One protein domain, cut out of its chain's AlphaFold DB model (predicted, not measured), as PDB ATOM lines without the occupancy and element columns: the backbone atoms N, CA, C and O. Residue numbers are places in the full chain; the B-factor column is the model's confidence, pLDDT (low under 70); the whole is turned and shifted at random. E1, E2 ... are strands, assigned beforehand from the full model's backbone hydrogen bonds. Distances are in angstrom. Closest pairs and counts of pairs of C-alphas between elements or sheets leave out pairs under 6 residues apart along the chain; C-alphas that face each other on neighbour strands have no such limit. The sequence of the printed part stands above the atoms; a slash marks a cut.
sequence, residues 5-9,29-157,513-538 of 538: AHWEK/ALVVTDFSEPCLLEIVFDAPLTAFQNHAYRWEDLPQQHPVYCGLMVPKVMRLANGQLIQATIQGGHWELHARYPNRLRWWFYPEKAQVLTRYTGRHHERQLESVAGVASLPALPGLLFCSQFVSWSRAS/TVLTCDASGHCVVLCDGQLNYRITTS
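What this domain is: This is residues 5 to 9, 29 to 157 and 513 to 538 of the 538 residues of an uncharacterized protein of Flavobacterium fontis (UniProt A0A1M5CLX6). Two antiparallel sheets, one of five strands and one of four, stand partly face to face as a loose sandwich; the hairpin of E9 and E10 sticks out from this body as a long arm, and two small two-stranded sheets, E12 with E15 and E13 with E14, lie together beside E6 and E11 of the larger sheet. The order of the larger sheet is E3, E2, E5, E6, E11, and that of the smaller is E1, E8, E7, E4. The printed part has 160 residues, with fifteen strands, E1 to E15 in order along the chain, and no named helix; the class is all strand, though under half of the residues, 70 of 160, are in named elements. The whole is compact, with a radius of gyration of the C-alphas of 17.2 A, yet elongated in outline, spanning 62 by 38 by 35 A, and the arm of E9 and E10 makes much of that length.

Where its parts are: In the five-stranded sheet, E3 is residues 59 to 61, E2 residues 49 to 53, 11.8 A long, E5 residues 77 to 80, E6 residues 85 to 88, and E11 residues 144 to 147. In the four-stranded sheet, E1 is residues 39 to 44, 16.4 A long, E8 residues 104 to 109, 16.2 A long, E7 residues 94 to 97, and E4 residues 68 to 70. E1 begins with C-alpha 39 at (185.143, 141.954, 214.363). The arm consists of E9, residues 116 to 121, 15.0 A, and E10, residues 126 to 131, 15.8 A; C-alpha 121 is at (180.818, 133.643, 240.003). E12 is residues 149 to 153, 13.5 A, and E15 residues 533 to 537, 13.4 A. E13 is residues 514 to 517, 10.7 A, and E14 residues 523 to 527, 12.2 A. E15 ends with C-alpha 537 at (164.464, 135.142, 190.680).

How they stand to each other: The five-stranded sheet is strongly twisted, its strands' lines turning by 117 degrees from edge strand E3 to edge strand E11. E2 and E5 are antiparallel at 158 degrees, with N 79 and O 51 2.8 A apart. The hairpin of E5 and E6 has N 78 and O 86 at 2.9 A, and E6 and E11 have N 145 and O 87 at 2.8 A. In the other sheet, E1 and E8 are antiparallel at 163 degrees, with N 107 and O 41 at 2.8 A, and the hairpin of E7 and E8 has N 94 and O 108 at 2.8 A. Between the two sheets, the closest C-alphas of E2 and E8 are those of Leu 49 and Arg 104, 7.7 A apart. The closest C-alphas of E6 and E12 are those of Gln 87 and Phe 150, 6.6 A apart, and those of E11 and E13 are Leu 145 and Cys 517, 6.4 A apart. E12 and E15 have N 536 and O 150 at 2.8 A, and the hairpin of E13 and E14 has N 524 and O 516 at 2.8 A. The closest C-alphas of E12 and E14 are those of Phe 150 and Cys 523, 5.7 A apart. The hairpin of E9 and E10, with N 128 and O 119 at 2.7 A, is apart from the other named strands.

The domain as a whole: The two C-alphas farthest apart, those of Arg 123 and Ser 520, are 63.1 A from each other. Residues 10 to 28 are not printed, with 16.9 A between C-alphas 9 and 29, and residues 158 to 512 are not printed, with 15.6 A between C-alphas 157 and 513. Of the links that are printed whole, that from E10 to E11, residues 132 to 143, is long. Residues 5 to 6 pair with residues 42 to 43 of E1, antiparallel. The mean pLDDT of the printed part is 87.4, and it is under 70 at residues 5 to 9, 29 to 34, 135 to 137 and 538.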
ATOM      1  N   ALA A   5     187.175 148.077 202.222       35.72
ATOM      2  CA  ALA A   5     186.933 147.486 203.532       35.72
ATOM      3  C   ALA A   5     187.764 148.260 204.558       35.72
ATOM      4  O   ALA A   5     188.982 148.371 204.411       35.72
ATOM      5  N   HIS A   6     187.118 148.840 205.568       34.72
ATOM      6  CA  HIS A   6     187.805 149.480 206.691       34.72
ATOM      7  C   HIS A   6     187.716 148.585 207.929       34.72
ATOM      8  O   HIS A   6     186.639 148.099 208.271       34.72
ATOM      9  N   TRP A   7     188.856 148.393 208.596       40.25
ATOM     10  CA  TRP A   7     189.000 147.579 209.802       40.25
ATOM     11  C   TRP A   7     189.314 148.477 211.003       40.25
ATOM     12  O   TRP A   7     190.242 149.284 210.949       40.25
ATOM     13  N   GLU A   8     188.591 148.314 212.110       33.78
ATOM     14  CA  GLU A   8     188.893 148.991 213.379       33.78
ATOM     15  C   GLU A   8     189.531 148.007 214.379       33.78
ATOM     16  O   GLU A   8     188.837 147.290 215.093       33.78
ATOM     17  N   LYS A   9     190.872 147.985 214.460       40.06
ATOM     18  CA  LYS A   9     191.631 147.541 215.651       40.06
ATOM     19  C   LYS A   9     192.869 148.427 215.847       40.06
ATOM     20  O   LYS A   9     193.672 148.599 214.933       40.06
ATOM     21  N   ALA A  29     194.827 141.407 199.324       36.19
ATOM     22  CA  ALA A  29     193.704 141.130 200.185       36.19
ATOM     23  C   ALA A  29     194.268 140.802 201.561       36.19
ATOM     24  O   ALA A  29     195.021 139.843 201.726       36.19
ATOM     25  N   LEU A  30     193.889 141.596 202.560       36.22
ATOM     26  CA  LEU A  30     194.052 141.208 203.947       36.22
ATOM     27  C   LEU A  30     193.183 139.956 204.153       36.22
ATOM     28  O   LEU A  30     191.972 140.056 204.356       36.22
ATOM     29  N   VAL A  31     193.777 138.770 204.014       44.66
ATOM     30  CA  VAL A  31     193.093 137.505 204.284       44.66
ATOM     31  C   VAL A  31     193.020 137.369 205.797       44.66
ATOM     32  O   VAL A  31     193.953 136.899 206.443       44.66
ATOM     33  N   VAL A  32     191.915 137.827 206.380       50.41
ATOM     34  CA  VAL A  32     191.590 137.484 207.763       50.41
ATOM     35  C   VAL A  32     191.227 136.007 207.768       50.41
ATOM     36  O   VAL A  32     190.172 135.611 207.279       50.41
ATOM     37  N   THR A  33     192.148 135.185 208.259       54.44
ATOM     38  CA  THR A  33     191.952 133.742 208.424       54.44
ATOM     39  C   THR A  33     191.430 133.379 209.811       54.44
ATOM     40  O   THR A  33     191.005 132.246 210.002       54.44
ATOM     41  N   ASP A  34     191.431 134.327 210.755       64.75
ATOM     42  CA  ASP A  34     191.019 134.115 212.139       64.75
ATOM     43  C   ASP A  34     189.883 135.069 212.536       64.75
ATOM     44  O   ASP A  34     190.060 136.288 212.613       64.75
ATOM     45  N   PHE A  35     188.709 134.488 212.785       71.44
ATOM     46  CA  PHE A  35     187.502 135.176 213.250       71.44
ATOM     47  C   PHE A  35     187.199 134.878 214.731       71.44
ATOM     48  O   PHE A  35     186.071 135.065 215.175       71.44
ATOM     49  N   SER A  36     188.180 134.418 215.514       70.81
ATOM     50  CA  SER A  36     187.995 134.088 216.937       70.81
ATOM     51  C   SER A  36     187.656 135.297 217.820       70.81
ATOM     52  O   SER A  36     187.021 135.143 218.860       70.81
ATOM     53  N   GLU A  37     188.009 136.510 217.402       77.75
ATOM     54  CA  GLU A  37     187.724 137.746 218.134       77.75
ATOM     55  C   GLU A  37     186.555 138.527 217.513       77.75
ATOM     56  O   GLU A  37     186.372 138.484 216.292       77.75
ATOM     57  N   PRO A  38     185.811 139.333 218.302       86.00
ATOM     58  CA  PRO A  38     184.806 140.242 217.765       86.00
ATOM     59  C   PRO A  38     185.380 141.125 216.652       86.00
ATOM     60  O   PRO A  38     186.399 141.805 216.835       86.00
ATOM     61  N   CYS A  39     184.720 141.139 215.494       86.31
ATOM     62  CA  CYS A  39     185.143 141.954 214.363       86.31
ATOM     63  C   CYS A  39     183.968 142.502 213.549       86.31
ATOM     64  O   CYS A  39     182.879 141.926 213.491       86.31
ATOM     65  N   LEU A  40     184.220 143.630 212.888       89.69
ATOM     66  CA  LEU A  40     183.300 144.280 211.967       89.69
ATOM     67  C   LEU A  40     183.973 144.403 210.602       89.69
ATOM     68  O   LEU A  40     185.043 144.999 210.494       89.69
ATOM     69  N   LEU A  41     183.304 143.894 209.574       90.31
ATOM     70  CA  LEU A  41     183.599 144.204 208.185       90.31
ATOM     71  C   LEU A  41     182.606 145.267 207.702       90.31
ATOM     72  O   LEU A  41     181.408 145.000 207.602       90.31
ATOM     73  N   GLU A  42     183.090 146.474 207.413       93.25
ATOM     74  CA  GLU A  42     182.276 147.520 206.787       93.25
ATOM     75  C   GLU A  42     182.525 147.545 205.276       93.25
ATOM     76  O   GLU A  42     183.665 147.679 204.829       93.25
ATOM     77  N   ILE A  43     181.450 147.413 204.498       92.00
ATOM     78  CA  ILE A  43     181.463 147.393 203.035       92.00
ATOM     79  C   ILE A  43     180.679 148.603 202.538       92.00
ATOM     80  O   ILE A  43     179.510 148.786 202.893       92.00
ATOM     81  N   VAL A  44     181.323 149.427 201.712       93.62
ATOM     82  CA  VAL A  44     180.737 150.653 201.160       93.62
ATOM     83  C   VAL A  44     180.444 150.469 199.673       93.62
ATOM     84  O   VAL A  44     181.319 150.059 198.913       93.62
ATOM     85  N   PHE A  45     179.216 150.788 199.268       91.75
ATOM     86  CA  PHE A  45     178.743 150.695 197.888       91.75
ATOM     87  C   PHE A  45     178.614 152.073 197.246       91.75
ATOM     88  O   PHE A  45     178.173 153.032 197.880       91.75
ATOM     89  N   ASP A  46     178.900 152.139 195.946       93.06
ATOM     90  CA  ASP A  46     178.669 153.341 195.140       93.06
ATOM     91  C   ASP A  46     177.161 153.644 195.010       93.06
ATOM     92  O   ASP A  46     176.734 154.794 195.094       93.06
ATOM     93  N   ALA A  47     176.336 152.601 194.859       95.06
ATOM     94  CA  ALA A  47     174.879 152.709 194.829       95.06
ATOM     95  C   ALA A  47     174.274 152.408 196.214       95.06
ATOM     96  O   ALA A  47     174.727 151.475 196.880       95.06
ATOM     97  N   PRO A  48     173.237 153.145 196.651       97.31
ATOM     98  CA  PRO A  48     172.591 152.876 197.927       97.31
ATOM     99  C   PRO A  48     171.824 151.549 197.897       97.31
ATOM    100  O   PRO A  48     171.190 151.202 196.901       97.31
ATOM    101  N   LEU A  49     171.855 150.830 199.012       97.25
ATOM    102  CA  LEU A  49     170.942 149.761 199.376       97.25
ATOM    103  C   LEU A  49     169.514 150.326 199.455       97.25
ATOM    104  O   LEU A  49     169.284 151.379 200.052       97.25
ATOM    105  N   THR A  50     168.554 149.621 198.866       96.75
ATOM    106  CA  THR A  50     167.137 150.022 198.849       96.75
ATOM    107  C   THR A  50     166.260 149.064 199.634       96.75
ATOM    108  O   THR A  50     165.400 149.514 200.384       96.75
ATOM    109  N   ALA A  51     166.516 147.760 199.516       97.12
ATOM    110  CA  ALA A  51     165.721 146.727 200.167       97.12
ATOM    111  C   ALA A  51     166.567 145.520 200.585       97.12
ATOM    112  O   ALA A  51     167.654 145.279 200.052       97.12
ATOM    113  N   PHE A  52     166.039 144.729 201.513       97.44
ATOM    114  CA  PHE A  52     166.617 143.463 201.956       97.44
ATOM    115  C   PHE A  52     165.532 142.406 202.163       97.44
ATOM    116  O   PHE A  52     164.352 142.729 202.296       97.44
ATOM    117  N   GLN A  53     165.925 141.135 202.164       96.62
ATOM    118  CA  GLN A  53     165.045 140.029 202.534       96.62
ATOM    119  C   GLN A  53     165.024 139.882 204.055       96.62
ATOM    120  O   GLN A  53     166.034 139.552 204.678       96.62
ATOM    121  N   ASN A  54     163.873 140.147 204.665       96.62
ATOM    122  CA  ASN A  54     163.727 140.099 206.111       96.62
ATOM    123  C   ASN A  54     163.568 138.659 206.638       96.62
ATOM    124  O   ASN A  54     163.583 137.669 205.903       96.62
ATOM    125  N   HIS A  55     163.395 138.532 207.954       96.44
ATOM    126  CA  HIS A  55     163.203 137.242 208.616       96.44
ATOM    127  C   HIS A  55     161.965 136.471 208.124       96.44
ATOM    128  O   HIS A  55     161.943 135.258 208.282       96.44
ATOM    129  N   ALA A  56     160.976 137.114 207.504       97.12
ATOM    130  CA  ALA A  56     159.788 136.467 206.947       97.12
ATOM    131  C   ALA A  56     159.934 136.107 205.453       97.12
ATOM    132  O   ALA A  56     158.943 135.784 204.801       97.12
ATOM    133  N   TYR A  57     161.148 136.186 204.890       96.81
ATOM    134  CA  TYR A  57     161.415 136.009 203.454       96.81
ATOM    135  C   TYR A  57     160.641 137.001 202.567       96.81
ATOM    136  O   TYR A  57     160.201 136.666 201.461       96.81
ATOM    137  N   ARG A  58     160.442 138.227 203.062       96.12
ATOM    138  CA  ARG A  58     159.787 139.318 202.331       96.12
ATOM    139  C   ARG A  58     160.793 140.431 202.072       96.12
ATOM    140  O   ARG A  58     161.659 140.696 202.903       96.12
ATOM    141  N   TRP A  59     160.663 141.081 200.919       96.44
ATOM    142  CA  TRP A  59     161.412 142.298 200.631       96.44
ATOM    143  C   TRP A  59     160.879 143.441 201.495       96.44
ATOM    144  O   TRP A  59     159.673 143.683 201.524       96.44
ATOM    145  N   GLU A  60     161.779 144.128 202.185       96.44
ATOM    146  CA  GLU A  60     161.471 145.271 203.040       96.44
ATOM    147  C   GLU A  60     162.471 146.399 202.778       96.44
ATOM    148  O   GLU A  60     163.653 146.147 202.524       96.44
ATOM    149  N   ASP A  61     161.990 147.641 202.838       97.19
ATOM    150  CA  ASP A  61     162.838 148.826 202.764       97.19
ATOM    151  C   ASP A  61     163.762 148.915 203.986       97.19
ATOM    152  O   ASP A  61     163.482 148.383 205.063       97.19
ATOM    153  N   LEU A  62     164.871 149.644 203.850       95.75
ATOM    154  CA  LEU A  62     165.767 149.870 204.981       95.75
ATOM    155  C   LEU A  62     165.052 150.575 206.149       95.75
ATOM    156  O   LEU A  62     164.362 151.583 205.948       95.75
ATOM    157  N   PRO A  63     165.279 150.133 207.399       91.94
ATOM    158  CA  PRO A  63     164.610 150.719 208.545       91.94
ATOM    159  C   PRO A  63     165.134 152.132 208.830       91.94
ATOM    160  O   PRO A  63     166.333 152.418 208.749       91.94
ATOM    161  N   GLN A  64     164.213 153.024 209.200       90.25
ATOM    162  CA  GLN A  64     164.503 154.444 209.431       90.25
ATOM    163  C   GLN A  64     164.920 154.757 210.874       90.25
ATOM    164  O   GLN A  64     165.704 155.673 211.105       90.25
ATOM    165  N   GLN A  65     164.366 154.034 211.853       86.88
ATOM    166  CA  GLN A  65     164.489 154.393 213.273       86.88
ATOM    167  C   GLN A  65     165.614 153.654 213.997       86.88
ATOM    168  O   GLN A  65     166.345 154.254 214.784       86.88
ATOM    169  N   HIS A  66     165.715 152.350 213.760       87.75
ATOM    170  CA  HIS A  66     166.657 151.465 214.428       87.75
ATOM    171  C   HIS A  66     167.274 150.529 213.396       87.75
ATOM    172  O   HIS A  66     166.583 150.150 212.449       87.75
ATOM    173  N   PRO A  67     168.544 150.131 213.572       92.50
ATOM    174  CA  PRO A  67     169.152 149.169 212.672       92.50
ATOM    175  C   PRO A  67     168.431 147.829 212.792       92.50
ATOM    176  O   PRO A  67     168.050 147.414 213.892       92.50
ATOM    177  N   VAL A  68     168.272 147.151 211.662       93.88
ATOM    178  CA  VAL A  68     167.858 145.748 211.630       93.88
ATOM    179  C   VAL A  68     169.099 144.879 211.531       93.88
ATOM    180  O   VAL A  68     170.075 145.248 210.874       93.88
ATOM    181  N   TYR A  69     169.046 143.732 212.200       95.62
ATOM    182  CA  TYR A  69     170.089 142.724 212.133       95.62
ATOM    183  C   TYR A  69     169.565 141.486 211.403       95.62
ATOM    184  O   TYR A  69     168.421 141.090 211.624       95.62
ATOM    185  N   CYS A  70     170.390 140.870 210.559       96.62
ATOM    186  CA  CYS A  70     170.100 139.581 209.927       96.62
ATOM    187  C   CYS A  70     171.079 138.536 210.467       96.62
ATOM    188  O   CYS A  70     172.237 138.491 210.036       96.62
ATOM    189  N   GLY A  71     170.626 137.733 211.434       95.25
ATOM    190  CA  GLY A  71     171.409 136.666 212.059       95.25
ATOM    191  C   GLY A  71     171.574 135.425 211.180       95.25
ATOM    192  O   GLY A  71     171.290 135.447 209.982       95.25
ATOM    193  N   LEU A  72     172.044 134.326 211.780       94.25
ATOM    194  CA  LEU A  72     172.418 133.081 211.087       94.25
ATOM    195  C   LEU A  72     171.309 132.518 210.180       94.25
ATOM    196  O   LEU A  72     171.585 132.083 209.069       94.25
ATOM    197  N   MET A  73     170.059 132.543 210.642       95.56
ATOM    198  CA  MET A  73     168.912 131.943 209.943       95.56
ATOM    199  C   MET A  73     168.051 132.953 209.167       95.56
ATOM    200  O   MET A  73     166.968 132.615 208.677       95.56
ATOM    201  N   VAL A  74     168.492 134.208 209.059       96.44
ATOM    202  CA  VAL A  74     167.805 135.241 208.270       96.44
ATOM    203  C   VAL A  74     168.498 135.394 206.919       96.44
ATOM    204  O   VAL A  74     169.729 135.435 206.891       96.44
ATOM    205  N   PRO A  75     167.747 135.492 205.802       95.69
ATOM    206  CA  PRO A  75     168.344 135.706 204.492       95.69
ATOM    207  C   PRO A  75     169.295 136.908 204.483       95.69
ATOM    208  O   PRO A  75     168.919 138.031 204.811       95.69
ATOM    209  N   LYS A  76     170.537 136.674 204.066       96.69
ATOM    210  CA  LYS A  76     171.527 137.722 203.802       96.69
ATOM    211  C   LYS A  76     171.510 138.076 202.324       96.69
ATOM    212  O   LYS A  76     172.417 137.715 201.573       96.69
ATOM    213  N   VAL A  77     170.407 138.700 201.911       96.44
ATOM    214  CA  VAL A  77     170.137 139.110 200.528       96.44
ATOM    215  C   VAL A  77     169.638 140.552 200.524       96.44
ATOM    216  O   VAL A  77     168.750 140.903 201.303       96.44
ATOM    217  N   MET A  78     170.195 141.385 199.648       96.75
ATOM    218  CA  MET A  78     169.846 142.801 199.520       96.75
ATOM    219  C   MET A  78     169.814 143.269 198.065       96.75
ATOM    220  O   MET A  78     170.323 142.596 197.168       96.75
ATOM    221  N   ARG A  79     169.201 144.430 197.839       96.56
ATOM    222  CA  ARG A  79     169.071 145.084 196.536       96.56
ATOM    223  C   ARG A  79     169.664 146.487 196.598       96.56
ATOM    224  O   ARG A  79     169.417 147.222 197.555       96.56
ATOM    225  N   LEU A  80     170.425 146.854 195.573       96.38
ATOM    226  CA  LEU A  80     170.924 148.213 195.369       96.38
ATOM    227  C   LEU A  80     169.983 149.015 194.457       96.38
ATOM    228  O   LEU A  80     169.208 148.456 193.681       96.38
ATOM    229  N   ALA A  81     170.078 150.344 194.496       96.56
ATOM    230  CA  ALA A  81     169.256 151.248 193.687       96.56
ATOM    231  C   ALA A  81     169.469 151.107 192.172       96.56
ATOM    232  O   ALA A  81     168.582 151.447 191.396       96.56
ATOM    233  N   ASN A  82     170.616 150.576 191.745       93.00
ATOM    234  CA  ASN A  82     170.882 150.244 190.343       93.00
ATOM    235  C   ASN A  82     170.264 148.894 189.912       93.00
ATOM    236  O   ASN A  82     170.536 148.429 188.809       93.00
ATOM    237  N   GLY A  83     169.475 148.247 190.777       92.00
ATOM    238  CA  GLY A  83     168.812 146.969 190.518       92.00
ATOM    239  C   GLY A  83     169.659 145.730 190.818       92.00
ATOM    240  O   GLY A  83     169.129 144.624 190.757       92.00
ATOM    241  N   GLN A  84     170.940 145.879 191.175       91.12
ATOM    242  CA  GLN A  84     171.798 144.735 191.498       91.12
ATOM    243  C   GLN A  84     171.311 144.013 192.758       91.12
ATOM    244  O   GLN A  84     171.074 144.643 193.794       91.12
ATOM    245  N   LEU A  85     171.205 142.685 192.673       93.44
ATOM    246  CA  LEU A  85     170.997 141.816 193.826       93.44
ATOM    247  C   LEU A  85     172.338 141.333 194.364       93.44
ATOM    248  O   LEU A  85     173.249 140.991 193.604       93.44
ATOM    249  N   ILE A  86     172.430 141.299 195.688       94.19
ATOM    250  CA  ILE A  86     173.620 140.870 196.408       94.19
ATOM    251  C   ILE A  86     173.235 139.824 197.447       94.19
ATOM    252  O   ILE A  86     172.309 140.046 198.230       94.19
ATOM    253  N   GLN A  87     173.976 138.719 197.496       95.19
ATOM    254  CA  GLN A  87     173.838 137.666 198.501       95.19
ATOM    255  C   GLN A  87     175.182 137.369 199.185       95.19
ATOM    256  O   GLN A  87     176.228 137.396 198.546       95.19
ATOM    257  N   ALA A  88     175.178 137.080 200.488       95.69
ATOM    258  CA  ALA A  88     176.381 136.619 201.189       95.69
ATOM    259  C   ALA A  88     176.847 135.233 200.702       95.69
ATOM    260  O   ALA A  88     176.019 134.353 200.472       95.69
ATOM    261  N   THR A  89     178.162 134.999 200.638       94.19
ATOM    262  CA  THR A  89     178.742 133.666 200.365       94.19
ATOM    263  C   THR A  89     178.456 132.651 201.473       94.19
ATOM    264  O   THR A  89     178.375 131.457 201.205       94.19
ATOM    265  N   ILE A  90     178.298 133.115 202.715       93.50
ATOM    266  CA  ILE A  90     178.053 132.289 203.904       93.50
ATOM    267  C   ILE A  90     176.943 132.898 204.762       93.50
ATOM    268  O   ILE A  90     176.693 134.104 204.717       93.50
ATOM    269  N   GLN A  91     176.322 132.083 205.616       93.06
ATOM    270  CA  GLN A  91     175.342 132.564 206.597       93.06
ATOM    271  C   GLN A  91     175.954 133.028 207.927       93.06
ATOM    272  O   GLN A  91     175.245 133.592 208.760       93.06
ATOM    273  N   GLY A  92     177.254 132.822 208.145       91.38
ATOM    274  CA  GLY A  92     177.940 133.266 209.358       91.38
ATOM    275  C   GLY A  92     177.866 134.786 209.579       91.38
ATOM    276  O   GLY A  92     177.822 135.572 208.632       91.38
ATOM    277  N   GLY A  93     177.867 135.208 210.844       91.75
ATOM    278  CA  GLY A  93     177.813 136.620 211.240       91.75
ATOM    279  C   GLY A  93     176.433 137.278 211.096       91.75
ATOM    280  O   GLY A  93     175.436 136.639 210.752       91.75
ATOM    281  N   HIS A  94     176.387 138.578 211.381       95.19
ATOM    282  CA  HIS A  94     175.171 139.387 211.445       95.19
ATOM    283  C   HIS A  94     175.308 140.607 210.538       95.19
ATOM    284  O   HIS A  94     176.195 141.434 210.747       95.19
ATOM    285  N   TRP A  95     174.429 140.743 209.549       97.25
ATOM    286  CA  TRP A  95     174.334 141.996 208.794       97.25
ATOM    287  C   TRP A  95     173.601 143.038 209.631       97.25
ATOM    288  O   TRP A  95     172.561 142.720 210.188       97.25
ATOM    289  N   GLU A  96     174.123 144.256 209.709       96.88
ATOM    290  CA  GLU A  96     173.456 145.447 210.236       96.88
ATOM    291  C   GLU A  96     173.116 146.368 209.057       96.88
ATOM    292  O   GLU A  96     173.993 146.757 208.279       96.88
ATOM    293  N   LEU A  97     171.833 146.713 208.939       96.19
ATOM    294  CA  LEU A  97     171.278 147.517 207.850       96.19
ATOM    295  C   LEU A  97     170.482 148.701 208.420       96.19
ATOM    296  O   LEU A  97     169.703 148.539 209.365       96.19
ATOM    297  N   HIS A  98     170.664 149.899 207.852       96.06
ATOM    298  CA  HIS A  98     169.989 151.113 208.322       96.06
ATOM    299  C   HIS A  98     169.893 152.200 207.234       96.06
ATOM    300  O   HIS A  98     170.890 152.544 206.603       96.06
ATOM    301  N   ALA A  99     168.729 152.849 207.095       95.88
ATOM    302  CA  ALA A  99     168.486 153.868 206.062       95.88
ATOM    303  C   ALA A  99     169.352 155.138 206.194       95.88
ATOM    304  O   ALA A  99     169.718 155.742 205.198       95.88
ATOM    305  N   ARG A 100     169.714 155.537 207.423       95.00
ATOM    306  CA  ARG A 100     170.716 156.585 207.721       95.00
ATOM    307  C   ARG A 100     172.061 156.406 207.002       95.00
ATOM    308  O   ARG A 100     172.715 157.407 206.724       95.00
ATOM    309  N   TYR A 101     172.484 155.173 206.729       94.56
ATOM    310  CA  TYR A 101     173.741 154.882 206.039       94.56
ATOM    311  C   TYR A 101     173.467 153.951 204.857       94.56
ATOM    312  O   TYR A 101     173.931 152.812 204.846       94.56
ATOM    313  N   PRO A 102     172.713 154.421 203.851       95.69
ATOM    314  CA  PRO A 102     172.144 153.548 202.838       95.69
ATOM    315  C   PRO A 102     173.207 153.000 201.890       95.69
ATOM    316  O   PRO A 102     172.908 152.114 201.123       95.69
ATOM    317  N   ASN A 103     174.448 153.480 201.927       96.25
ATOM    318  CA  ASN A 103     175.558 152.960 201.127       96.25
ATOM    319  C   ASN A 103     176.456 151.990 201.908       96.25
ATOM    320  O   ASN A 103     177.511 151.616 201.403       96.25
ATOM    321  N   ARG A 104     176.106 151.626 203.148       94.94
ATOM    322  CA  ARG A 104     176.959 150.810 204.019       94.94
ATOM    323  C   ARG A 104     176.258 149.522 204.419       94.94
ATOM    324  O   ARG A 104     175.160 149.557 204.967       94.94
ATOM    325  N   LEU A 105     176.945 148.404 204.217       95.94
ATOM    326  CA  LEU A 105     176.661 147.147 204.896       95.94
ATOM    327  C   LEU A 105     177.697 146.953 205.999       95.94
ATOM    328  O   LEU A 105     178.901 147.000 205.748       95.94
ATOM    329  N   ARG A 106     177.227 146.691 207.214       95.88
ATOM    330  CA  ARG A 106     178.073 146.295 208.341       95.88
ATOM    331  C   ARG A 106     177.869 144.819 208.620       95.88
ATOM    332  O   ARG A 106     176.746 144.397 208.871       95.88
ATOM    333  N   TRP A 107     178.935 144.034 208.576       95.06
ATOM    334  CA  TRP A 107     178.892 142.598 208.829       95.06
ATOM    335  C   TRP A 107     179.672 142.275 210.100       95.06
ATOM    336  O   TRP A 107     180.902 142.290 210.126       95.06
ATOM    337  N   TRP A 108     178.926 142.019 211.170       93.25
ATOM    338  CA  TRP A 108     179.457 141.730 212.494       93.25
ATOM    339  C   TRP A 108     179.699 140.242 212.690       93.25
ATOM    340  O   TRP A 108     178.793 139.424 212.500       93.25
ATOM    341  N   PHE A 109     180.877 139.903 213.189       90.69
ATOM    342  CA  PHE A 109     181.202 138.574 213.685       90.69
ATOM    343  C   PHE A 109     181.433 138.678 215.187       90.69
ATOM    344  O   PHE A 109     182.173 139.542 215.652       90.69
ATOM    345  N   TYR A 110     180.721 137.830 215.931       88.19
ATOM    346  CA  TYR A 110     180.789 137.747 217.392       88.19
ATOM    347  C   TYR A 110     180.611 139.097 218.121       88.19
ATOM    348  O   TYR A 110     181.394 139.416 219.014       88.19
ATOM    349  N   PRO A 111     179.600 139.926 217.765       91.12
ATOM    350  CA  PRO A 111     179.353 141.158 218.503       91.12
ATOM    351  C   PRO A 111     178.912 140.844 219.939       91.12
ATOM    352  O   PRO A 111     178.314 139.797 220.212       91.12
ATOM    353  N   GLU A 112     179.170 141.781 220.854       89.94
ATOM    354  CA  GLU A 112     178.779 141.653 222.260       89.94
ATOM    355  C   GLU A 112     177.290 141.282 222.375       89.94
ATOM    356  O   GLU A 112     176.430 141.881 221.719       89.94
ATOM    357  N   LYS A 113     176.976 140.310 223.236       89.62
ATOM    358  CA  LYS A 113     175.617 139.801 223.495       89.62
ATOM    359  C   LYS A 113     174.945 139.002 222.374       89.62
ATOM    360  O   LYS A 113     173.819 138.561 222.590       89.62
ATOM    361  N   ALA A 114     175.589 138.767 221.227       91.25
ATOM    362  CA  ALA A 114     175.072 137.789 220.264       91.25
ATOM    363  C   ALA A 114     175.221 136.364 220.805       91.25
ATOM    364  O   ALA A 114     174.263 135.606 220.841       91.25
ATOM    365  N   GLN A 115     176.412 136.022 221.294       92.19
ATOM    366  CA  GLN A 115     176.711 134.707 221.854       92.19
ATOM    367  C   GLN A 115     177.113 134.889 223.306       92.19
ATOM    368  O   GLN A 115     178.124 135.525 223.591       92.19
ATOM    369  N   VAL A 116     176.289 134.394 224.226       92.19
ATOM    370  CA  VAL A 116     176.504 134.577 225.663       92.19
ATOM    371  C   VAL A 116     176.456 133.251 226.393       92.19
ATOM    372  O   VAL A 116     175.684 132.379 226.019       92.19
ATOM    373  N   LEU A 117     177.221 133.107 227.466       92.12
ATOM    374  CA  LEU A 117     177.076 132.037 228.448       92.12
ATOM    375  C   LEU A 117     176.641 132.635 229.781       92.12
ATOM    376  O   LEU A 117     177.129 133.689 230.191       92.12
ATOM    377  N   THR A 118     175.735 131.953 230.480       92.44
ATOM    378  CA  THR A 118     175.501 132.257 231.892       92.44
ATOM    379  C   THR A 118     176.605 131.609 232.716       92.44
ATOM    380  O   THR A 118     176.772 130.392 232.663       92.44
ATOM    381  N   ARG A 119     177.308 132.406 233.524       91.31
ATOM    382  CA  ARG A 119     178.225 131.918 234.557       91.31
ATOM    383  C   ARG A 119     177.838 132.448 235.920       91.31
ATOM    384  O   ARG A 119     177.540 133.626 236.074       91.31
ATOM    385  N   TYR A 120     177.876 131.592 236.922       91.00
ATOM    386  CA  TYR A 120     177.802 131.981 238.317       91.00
ATOM    387  C   TYR A 120     179.214 132.166 238.854       91.00
ATOM    388  O   TYR A 120     180.069 131.316 238.636       91.00
ATOM    389  N   THR A 121     179.472 133.282 239.530       88.69
ATOM    390  CA  THR A 121     180.818 133.643 240.003       88.69
ATOM    391  C   THR A 121     180.801 134.165 241.437       88.69
ATOM    392  O   THR A 121     179.789 134.670 241.932       88.69
ATOM    393  N   GLY A 122     181.935 134.056 242.123       88.00
ATOM    394  CA  GLY A 122     182.115 134.575 243.474       88.00
ATOM    395  C   GLY A 122     181.396 133.759 244.551       88.00
ATOM    396  O   GLY A 122     180.738 132.751 244.295       88.00
ATOM    397  N   ARG A 123     181.512 134.215 245.804       84.12
ATOM    398  CA  ARG A 123     181.027 133.483 246.994       84.12
ATOM    399  C   ARG A 123     179.503 133.383 247.102       84.12
ATOM    400  O   ARG A 123     178.999 132.573 247.868       84.12
ATOM    401  N   HIS A 124     178.776 134.227 246.373       82.50
ATOM    402  CA  HIS A 124     177.313 134.295 246.402       82.50
ATOM    403  C   HIS A 124     176.668 133.826 245.095       82.50
ATOM    404  O   HIS A 124     175.506 134.155 244.854       82.50
ATOM    405  N   HIS A 125     177.428 133.116 244.251       84.88
ATOM    406  CA  HIS A 125     176.991 132.577 242.960       84.88
ATOM    407  C   HIS A 125     176.257 133.661 242.166       84.88
ATOM    408  O   HIS A 125     175.040 133.647 241.971       84.88
ATOM    409  N   GLU A 126     177.002 134.700 241.802       86.50
ATOM    410  CA  GLU A 126     176.487 135.839 241.059       86.50
ATOM    411  C   GLU A 126     176.401 135.520 239.588       86.50
ATOM    412  O   GLU A 126     177.410 135.224 238.955       86.50
ATOM    413  N   ARG A 127     175.175 135.577 239.062       89.50
ATOM    414  CA  ARG A 127     174.913 135.349 237.653       89.50
ATOM    415  C   ARG A 127     175.555 136.462 236.828       89.50
ATOM    416  O   ARG A 127     175.270 137.640 237.027       89.50
ATOM    417  N   GLN A 128     176.364 136.080 235.861       89.06
ATOM    418  CA  GLN A 128     176.958 136.949 234.862       89.06
ATOM    419  C   GLN A 128     176.650 136.390 233.477       89.06
ATOM    420  O   GLN A 128     176.584 135.177 233.284       89.06
ATOM    421  N   LEU A 129     176.422 137.293 232.527       90.38
ATOM    422  CA  LEU A 129     176.333 136.954 231.113       90.38
ATOM    423  C   LEU A 129     177.675 137.302 230.482       90.38
ATOM    424  O   LEU A 129     178.029 138.477 230.390       90.38
ATOM    425  N   GLU A 130     178.421 136.282 230.090       90.06
ATOM    426  CA  GLU A 130     179.736 136.409 229.471       90.06
ATOM    427  C   GLU A 130     179.584 136.279 227.955       90.06
ATOM    428  O   GLU A 130     179.007 135.298 227.491       90.06
ATOM    429  N   SER A 131     180.069 137.257 227.182       90.12
ATOM    430  CA  SER A 131     180.106 137.115 225.720       90.12
ATOM    431  C   SER A 131     181.196 136.129 225.327       90.12
ATOM    432  O   SER A 131     182.300 136.173 225.865       90.12
ATOM    433  N   VAL A 132     180.879 135.249 224.389       87.06
ATOM    434  CA  VAL A 132     181.767 134.170 223.969       87.06
ATOM    435  C   VAL A 132     182.520 134.580 222.709       87.06
ATOM    436  O   VAL A 132     181.942 135.173 221.798       87.06
ATOM    437  N   ALA A 133     183.812 134.256 222.682       77.81
ATOM    438  CA  ALA A 133     184.658 134.373 221.503       77.81
ATOM    439  C   ALA A 133     184.178 133.450 220.371       77.81
ATOM    440  O   ALA A 133     183.469 132.465 220.592       77.81
ATOM    441  N   GLY A 134     184.564 133.784 219.148       71.25
ATOM    442  CA  GLY A 134     184.137 133.067 217.965       71.25
ATOM    443  C   GLY A 134     184.786 131.711 217.743       71.25
ATOM    444  O   GLY A 134     185.705 131.295 218.445       71.25
ATOM    445  N   VAL A 135     184.305 131.023 216.708       69.81
ATOM    446  CA  VAL A 135     184.937 129.801 216.200       69.81
ATOM    447  C   VAL A 135     186.074 130.223 215.273       69.81
ATOM    448  O   VAL A 135     185.899 131.113 214.443       69.81
ATOM    449  N   ALA A 136     187.233 129.575 215.395       58.62
ATOM    450  CA  ALA A 136     188.431 129.935 214.636       58.62
ATOM    451  C   ALA A 136     188.251 129.832 213.107       58.62
ATOM    452  O   ALA A 136     188.912 130.554 212.370       58.62
ATOM    453  N   SER A 137     187.350 128.969 212.617       69.62
ATOM    454  CA  SER A 137     187.167 128.725 211.182       69.62
ATOM    455  C   SER A 137     185.716 128.890 210.727       69.62
ATOM    456  O   SER A 137     184.832 128.140 211.143       69.62
ATOM    457  N   LEU A 138     185.490 129.827 209.807       83.31
ATOM    458  CA  LEU A 138     184.275 129.908 208.991       83.31
ATOM    459  C   LEU A 138     184.335 128.873 207.847       83.31
ATOM    460  O   LEU A 138     185.434 128.519 207.420       83.31
ATOM    461  N   PRO A 139     183.191 128.407 207.301       87.06
ATOM    462  CA  PRO A 139     183.182 127.405 206.224       87.06
ATOM    463  C   PRO A 139     183.777 127.924 204.902       87.06
ATOM    464  O   PRO A 139     184.202 127.138 204.061       87.06
ATOM    465  N   ALA A 140     183.805 129.246 204.715       87.25
ATOM    466  CA  ALA A 140     184.477 129.946 203.628       87.25
ATOM    467  C   ALA A 140     184.743 131.402 204.047       87.25
ATOM    468  O   ALA A 140     184.194 131.879 205.045       87.25
ATOM    469  N   LEU A 141     185.557 132.125 203.272       86.94
ATOM    470  CA  LEU A 141     185.762 133.557 203.489       86.94
ATOM    471  C   LEU A 141     184.444 134.336 203.282       86.94
ATOM    472  O   LEU A 141     183.732 134.087 202.299       86.94
ATOM    473  N   PRO A 142     184.118 135.299 204.167       89.44
ATOM    474  CA  PRO A 142     182.987 136.195 203.964       89.44
ATOM    475  C   PRO A 142     183.140 136.989 202.666       89.44
ATOM    476  O   PRO A 142     184.111 137.719 202.474       89.44
ATOM    477  N   GLY A 143     182.162 136.863 201.778       91.31
ATOM    478  CA  GLY A 143     182.128 137.537 200.489       91.31
ATOM    479  C   GLY A 143     180.709 137.919 200.094       91.31
ATOM    480  O   GLY A 143     179.728 137.450 200.679       91.31
ATOM    481  N   LEU A 144     180.611 138.787 199.090       94.31
ATOM    482  CA  LEU A 144     179.353 139.225 198.501       94.31
ATOM    483  C   LEU A 144     179.280 138.768 197.047       94.31
ATOM    484  O   LEU A 144     180.163 139.061 196.243       94.31
ATOM    485  N   LEU A 145     178.207 138.064 196.730       93.19
ATOM    486  CA  LEU A 145     177.878 137.559 195.412       93.19
ATOM    487  C   LEU A 145     176.944 138.547 194.726       93.19
ATOM    488  O   LEU A 145     175.872 138.838 195.249       93.19
ATOM    489  N   PHE A 146     177.341 139.040 193.557       91.06
ATOM    490  CA  PHE A 146     176.469 139.811 192.676       91.06
ATOM    491  C   PHE A 146     175.753 138.819 191.769       91.06
ATOM    492  O   PHE A 146     176.397 138.157 190.952       91.06
ATOM    493  N   CYS A 147     174.447 138.666 191.960       87.56
ATOM    494  CA  CYS A 147     173.699 137.553 191.386       87.56
ATOM    495  C   CYS A 147     172.420 138.006 190.672       87.56
ATOM    496  O   CYS A 147     171.841 139.033 191.012       87.56
ATOM    497  N   SER A 148     171.953 137.236 189.690       86.56
ATOM    498  CA  SER A 148     170.639 137.430 189.042       86.56
ATOM    499  C   SER A 148     169.500 136.705 189.773       86.56
ATOM    500  O   SER A 148     168.335 137.090 189.676       86.56
ATOM    501  N   GLN A 149     169.847 135.680 190.552       90.62
ATOM    502  CA  GLN A 149     168.957 134.886 191.396       90.62
ATOM    503  C   GLN A 149     169.614 134.639 192.752       90.62
ATOM    504  O   GLN A 149     170.841 134.611 192.840       90.62
ATOM    505  N   PHE A 150     168.818 134.413 193.793       92.75
ATOM    506  CA  PHE A 150     169.323 134.183 195.147       92.75
ATOM    507  C   PHE A 150     168.744 132.911 195.770       92.75
ATOM    508  O   PHE A 150     167.661 132.451 195.408       92.75
ATOM    509  N   VAL A 151     169.468 132.345 196.735       94.62
ATOM    510  CA  VAL A 151     169.064 131.151 197.489       94.62
ATOM    511  C   VAL A 151     168.436 131.559 198.818       94.62
ATOM    512  O   VAL A 151     169.017 132.341 199.570       94.62
ATOM    513  N   SER A 152     167.274 130.997 199.140       94.94
ATOM    514  CA  SER A 152     166.684 131.074 200.480       94.94
ATOM    515  C   SER A 152     166.685 129.698 201.125       94.94
ATOM    516  O   SER A 152     166.133 128.754 200.563       94.94
ATOM    517  N   TRP A 153     167.279 129.608 202.309       95.94
ATOM    518  CA  TRP A 153     167.334 128.388 203.107       95.94
ATOM    519  C   TRP A 153     166.080 128.243 203.948       95.94
ATOM    520  O   TRP A 153     165.592 129.225 204.502       95.94
ATOM    521  N   SER A 154     165.575 127.025 204.071       97.00
ATOM    522  CA  SER A 154     164.517 126.715 205.013       97.00
ATOM    523  C   SER A 154     165.069 126.533 206.421       97.00
ATOM    524  O   SER A 154     166.184 126.059 206.617       97.00
ATOM    525  N   ARG A 155     164.253 126.877 207.416       96.00
ATOM    526  CA  ARG A 155     164.543 126.672 208.845       96.00
ATOM    527  C   ARG A 155     163.914 125.392 209.387       96.00
ATOM    528  O   ARG A 155     164.033 125.122 210.578       96.00
ATOM    529  N   ALA A 156     163.228 124.648 208.520       97.56
ATOM    530  CA  ALA A 156     162.487 123.456 208.870       97.56
ATOM    531  C   ALA A 156     162.687 122.335 207.845       97.56
ATOM    532  O   ALA A 156     162.821 122.571 206.640       97.56
ATOM    533  N   SER A 157     162.651 121.092 208.333       96.19
ATOM    534  CA  SER A 157     162.685 119.900 207.476       96.19
ATOM    535  C   SER A 157     161.471 119.822 206.543       96.19
ATOM    536  O   SER A 157     161.583 119.308 205.433       96.19
ATOM    537  N   THR A 513     176.847 126.065 205.216       92.50
ATOM    538  CA  THR A 513     176.403 126.526 203.895       92.50
ATOM    539  C   THR A 513     177.429 127.441 203.232       92.50
ATOM    540  O   THR A 513     177.921 128.389 203.850       92.50
ATOM    541  N   VAL A 514     177.718 127.172 201.956       94.19
ATOM    542  CA  VAL A 514     178.596 127.997 201.116       94.19
ATOM    543  C   VAL A 514     177.954 128.191 199.747       94.19
ATOM    544  O   VAL A 514     177.523 127.232 199.103       94.19
ATOM    545  N   LEU A 515     177.911 129.443 199.303       93.56
ATOM    546  CA  LEU A 515     177.390 129.875 198.013       93.56
ATOM    547  C   LEU A 515     178.512 130.437 197.132       93.56
ATOM    548  O   LEU A 515     179.465 131.040 197.626       93.56
ATOM    549  N   THR A 516     178.349 130.298 195.817       92.19
ATOM    550  CA  THR A 516     179.166 130.959 194.787       92.19
ATOM    551  C   THR A 516     178.284 131.489 193.654       92.19
ATOM    552  O   THR A 516     177.090 131.200 193.618       92.19
ATOM    553  N   CYS A 517     178.867 132.229 192.709       86.88
ATOM    554  CA  CYS A 517     178.241 132.512 191.417       86.88
ATOM    555  C   CYS A 517     178.883 131.678 190.303       86.88
ATOM    556  O   CYS A 517     180.095 131.456 190.313       86.88
ATOM    557  N   ASP A 518     178.077 131.248 189.332       85.06
ATOM    558  CA  ASP A 518     178.581 130.732 188.059       85.06
ATOM    559  C   ASP A 518     179.007 131.875 187.111       85.06
ATOM    560  O   ASP A 518     178.845 133.063 187.408       85.06
ATOM    561  N   ALA A 519     179.541 131.518 185.939       81.38
ATOM    562  CA  ALA A 519     179.966 132.486 184.923       81.38
ATOM    563  C   ALA A 519     178.816 133.346 184.356       81.38
ATOM    564  O   ALA A 519     179.073 134.396 183.771       81.38
ATOM    565  N   SER A 520     177.564 132.917 184.538       78.88
ATOM    566  CA  SER A 520     176.356 133.635 184.116       78.88
ATOM    567  C   SER A 520     175.782 134.524 185.230       78.88
ATOM    568  O   SER A 520     174.768 135.192 185.020       78.88
ATOM    569  N   GLY A 521     176.404 134.549 186.416       76.06
ATOM    570  CA  GLY A 521     175.927 135.301 187.577       76.06
ATOM    571  C   GLY A 521     174.793 134.614 188.345       76.06
ATOM    572  O   GLY A 521     174.113 135.259 189.148       76.06
ATOM    573  N   HIS A 522     174.561 133.319 188.125       83.56
ATOM    574  CA  HIS A 522     173.608 132.543 188.908       83.56
ATOM    575  C   HIS A 522     174.222 132.111 190.236       83.56
ATOM    576  O   HIS A 522     175.323 131.567 190.268       83.56
ATOM    577  N   CYS A 523     173.480 132.291 191.329       86.69
ATOM    578  CA  CYS A 523     173.871 131.760 192.629       86.69
ATOM    579  C   CYS A 523     173.802 130.221 192.620       86.69
ATOM    580  O   CYS A 523     172.788 129.647 192.213       86.69
ATOM    581  N   VAL A 524     174.878 129.573 193.066       87.88
ATOM    582  CA  VAL A 524     175.061 128.119 193.135       87.88
ATOM    583  C   VAL A 524     175.424 127.725 194.562       87.88
ATOM    584  O   VAL A 524     176.251 128.365 195.213       87.88
ATOM    585  N   VAL A 525     174.824 126.637 195.036       92.06
ATOM    586  CA  VAL A 525     175.144 126.024 196.325       92.06
ATOM    587  C   VAL A 525     176.371 125.127 196.172       92.06
ATOM    588  O   VAL A 525     176.303 124.105 195.498       92.06
ATOM    589  N   LEU A 526     177.488 125.498 196.804       87.94
ATOM    590  CA  LEU A 526     178.700 124.668 196.853       87.94
ATOM    591  C   LEU A 526     178.642 123.639 197.981       87.94
ATOM    592  O   LEU A 526     179.084 122.505 197.824       87.94
ATOM    593  N   CYS A 527     178.104 124.047 199.129       87.00
ATOM    594  CA  CYS A 527     177.869 123.190 200.284       87.00
ATOM    595  C   CYS A 527     176.473 123.513 200.815       87.00
ATOM    596  O   CYS A 527     176.206 124.662 201.168       87.00
ATOM    597  N   ASP A 528     175.577 122.528 200.841       79.31
ATOM    598  CA  ASP A 528     174.160 122.736 201.169       79.31
ATOM    599  C   ASP A 528     173.832 122.568 202.659       79.31
ATOM    600  O   ASP A 528     172.737 122.916 203.097       79.31
ATOM    601  N   GLY A 529     174.767 122.028 203.448       85.31
ATOM    602  CA  GLY A 529     174.542 121.718 204.858       85.31
ATOM    603  C   GLY A 529     173.369 120.759 205.102       85.31
ATOM    604  O   GLY A 529     172.893 120.704 206.232       85.31
ATOM    605  N   GLN A 530     172.899 120.035 204.075       91.75
ATOM    606  CA  GLN A 530     171.675 119.221 204.083       91.75
ATOM    607  C   GLN A 530     170.389 120.002 204.418       91.75
ATOM    608  O   GLN A 530     169.432 119.450 204.962       91.75
ATOM    609  N   LEU A 531     170.352 121.296 204.097       94.81
ATOM    610  CA  LEU A 531     169.171 122.133 204.286       94.81
ATOM    611  C   LEU A 531     168.270 122.119 203.051       94.81
ATOM    612  O   LEU A 531     168.735 122.114 201.912       94.81
ATOM    613  N   ASN A 532     166.962 122.236 203.275       95.88
ATOM    614  CA  ASN A 532     166.034 122.534 202.187       95.88
ATOM    615  C   ASN A 532     166.253 123.978 201.735       95.88
ATOM    616  O   ASN A 532     166.414 124.869 202.571       95.88
ATOM    617  N   TYR A 533     166.189 124.243 200.436       95.94
ATOM    618  CA  TYR A 533     166.277 125.601 199.912       95.94
ATOM    619  C   TYR A 533     165.432 125.785 198.660       95.94
ATOM    620  O   TYR A 533     164.995 124.826 198.026       95.94
ATOM    621  N   ARG A 534     165.211 127.048 198.298       94.81
ATOM    622  CA  ARG A 534     164.665 127.432 196.995       94.81
ATOM    623  C   ARG A 534     165.559 128.475 196.347       94.81
ATOM    624  O   ARG A 534     166.152 129.304 197.040       94.81
ATOM    625  N   ILE A 535     165.595 128.457 195.024       92.62
ATOM    626  CA  ILE A 535     166.182 129.518 194.214       92.62
ATOM    627  C   ILE A 535     165.057 130.488 193.847       92.62
ATOM    628  O   ILE A 535     163.956 130.068 193.499       92.62
ATOM    629  N   THR A 536     165.295 131.785 194.001       89.00
ATOM    630  CA  THR A 536     164.316 132.843 193.729       89.00
ATOM    631  C   THR A 536     164.902 133.833 192.733       89.00
ATOM    632  O   THR A 536     166.015 134.331 192.918       89.00
ATOM    633  N   THR A 537     164.150 134.109 191.672       78.12
ATOM    634  CA  THR A 537     164.464 135.142 190.680       78.12
ATOM    635  C   THR A 537     163.941 136.502 191.147       78.12
ATOM    636  O   THR A 537     162.962 136.564 191.893       78.12
ATOM    637  N   SER A 538     164.639 137.568 190.745       61.12
ATOM    638  CA  SER A 538     164.451 138.966 191.173       61.12
ATOM    639  C   SER A 538     163.034 139.518 191.107       61.12
ATOM    640  O   SER A 538     162.382 139.246 190.073       61.12
TER     641      SER A 538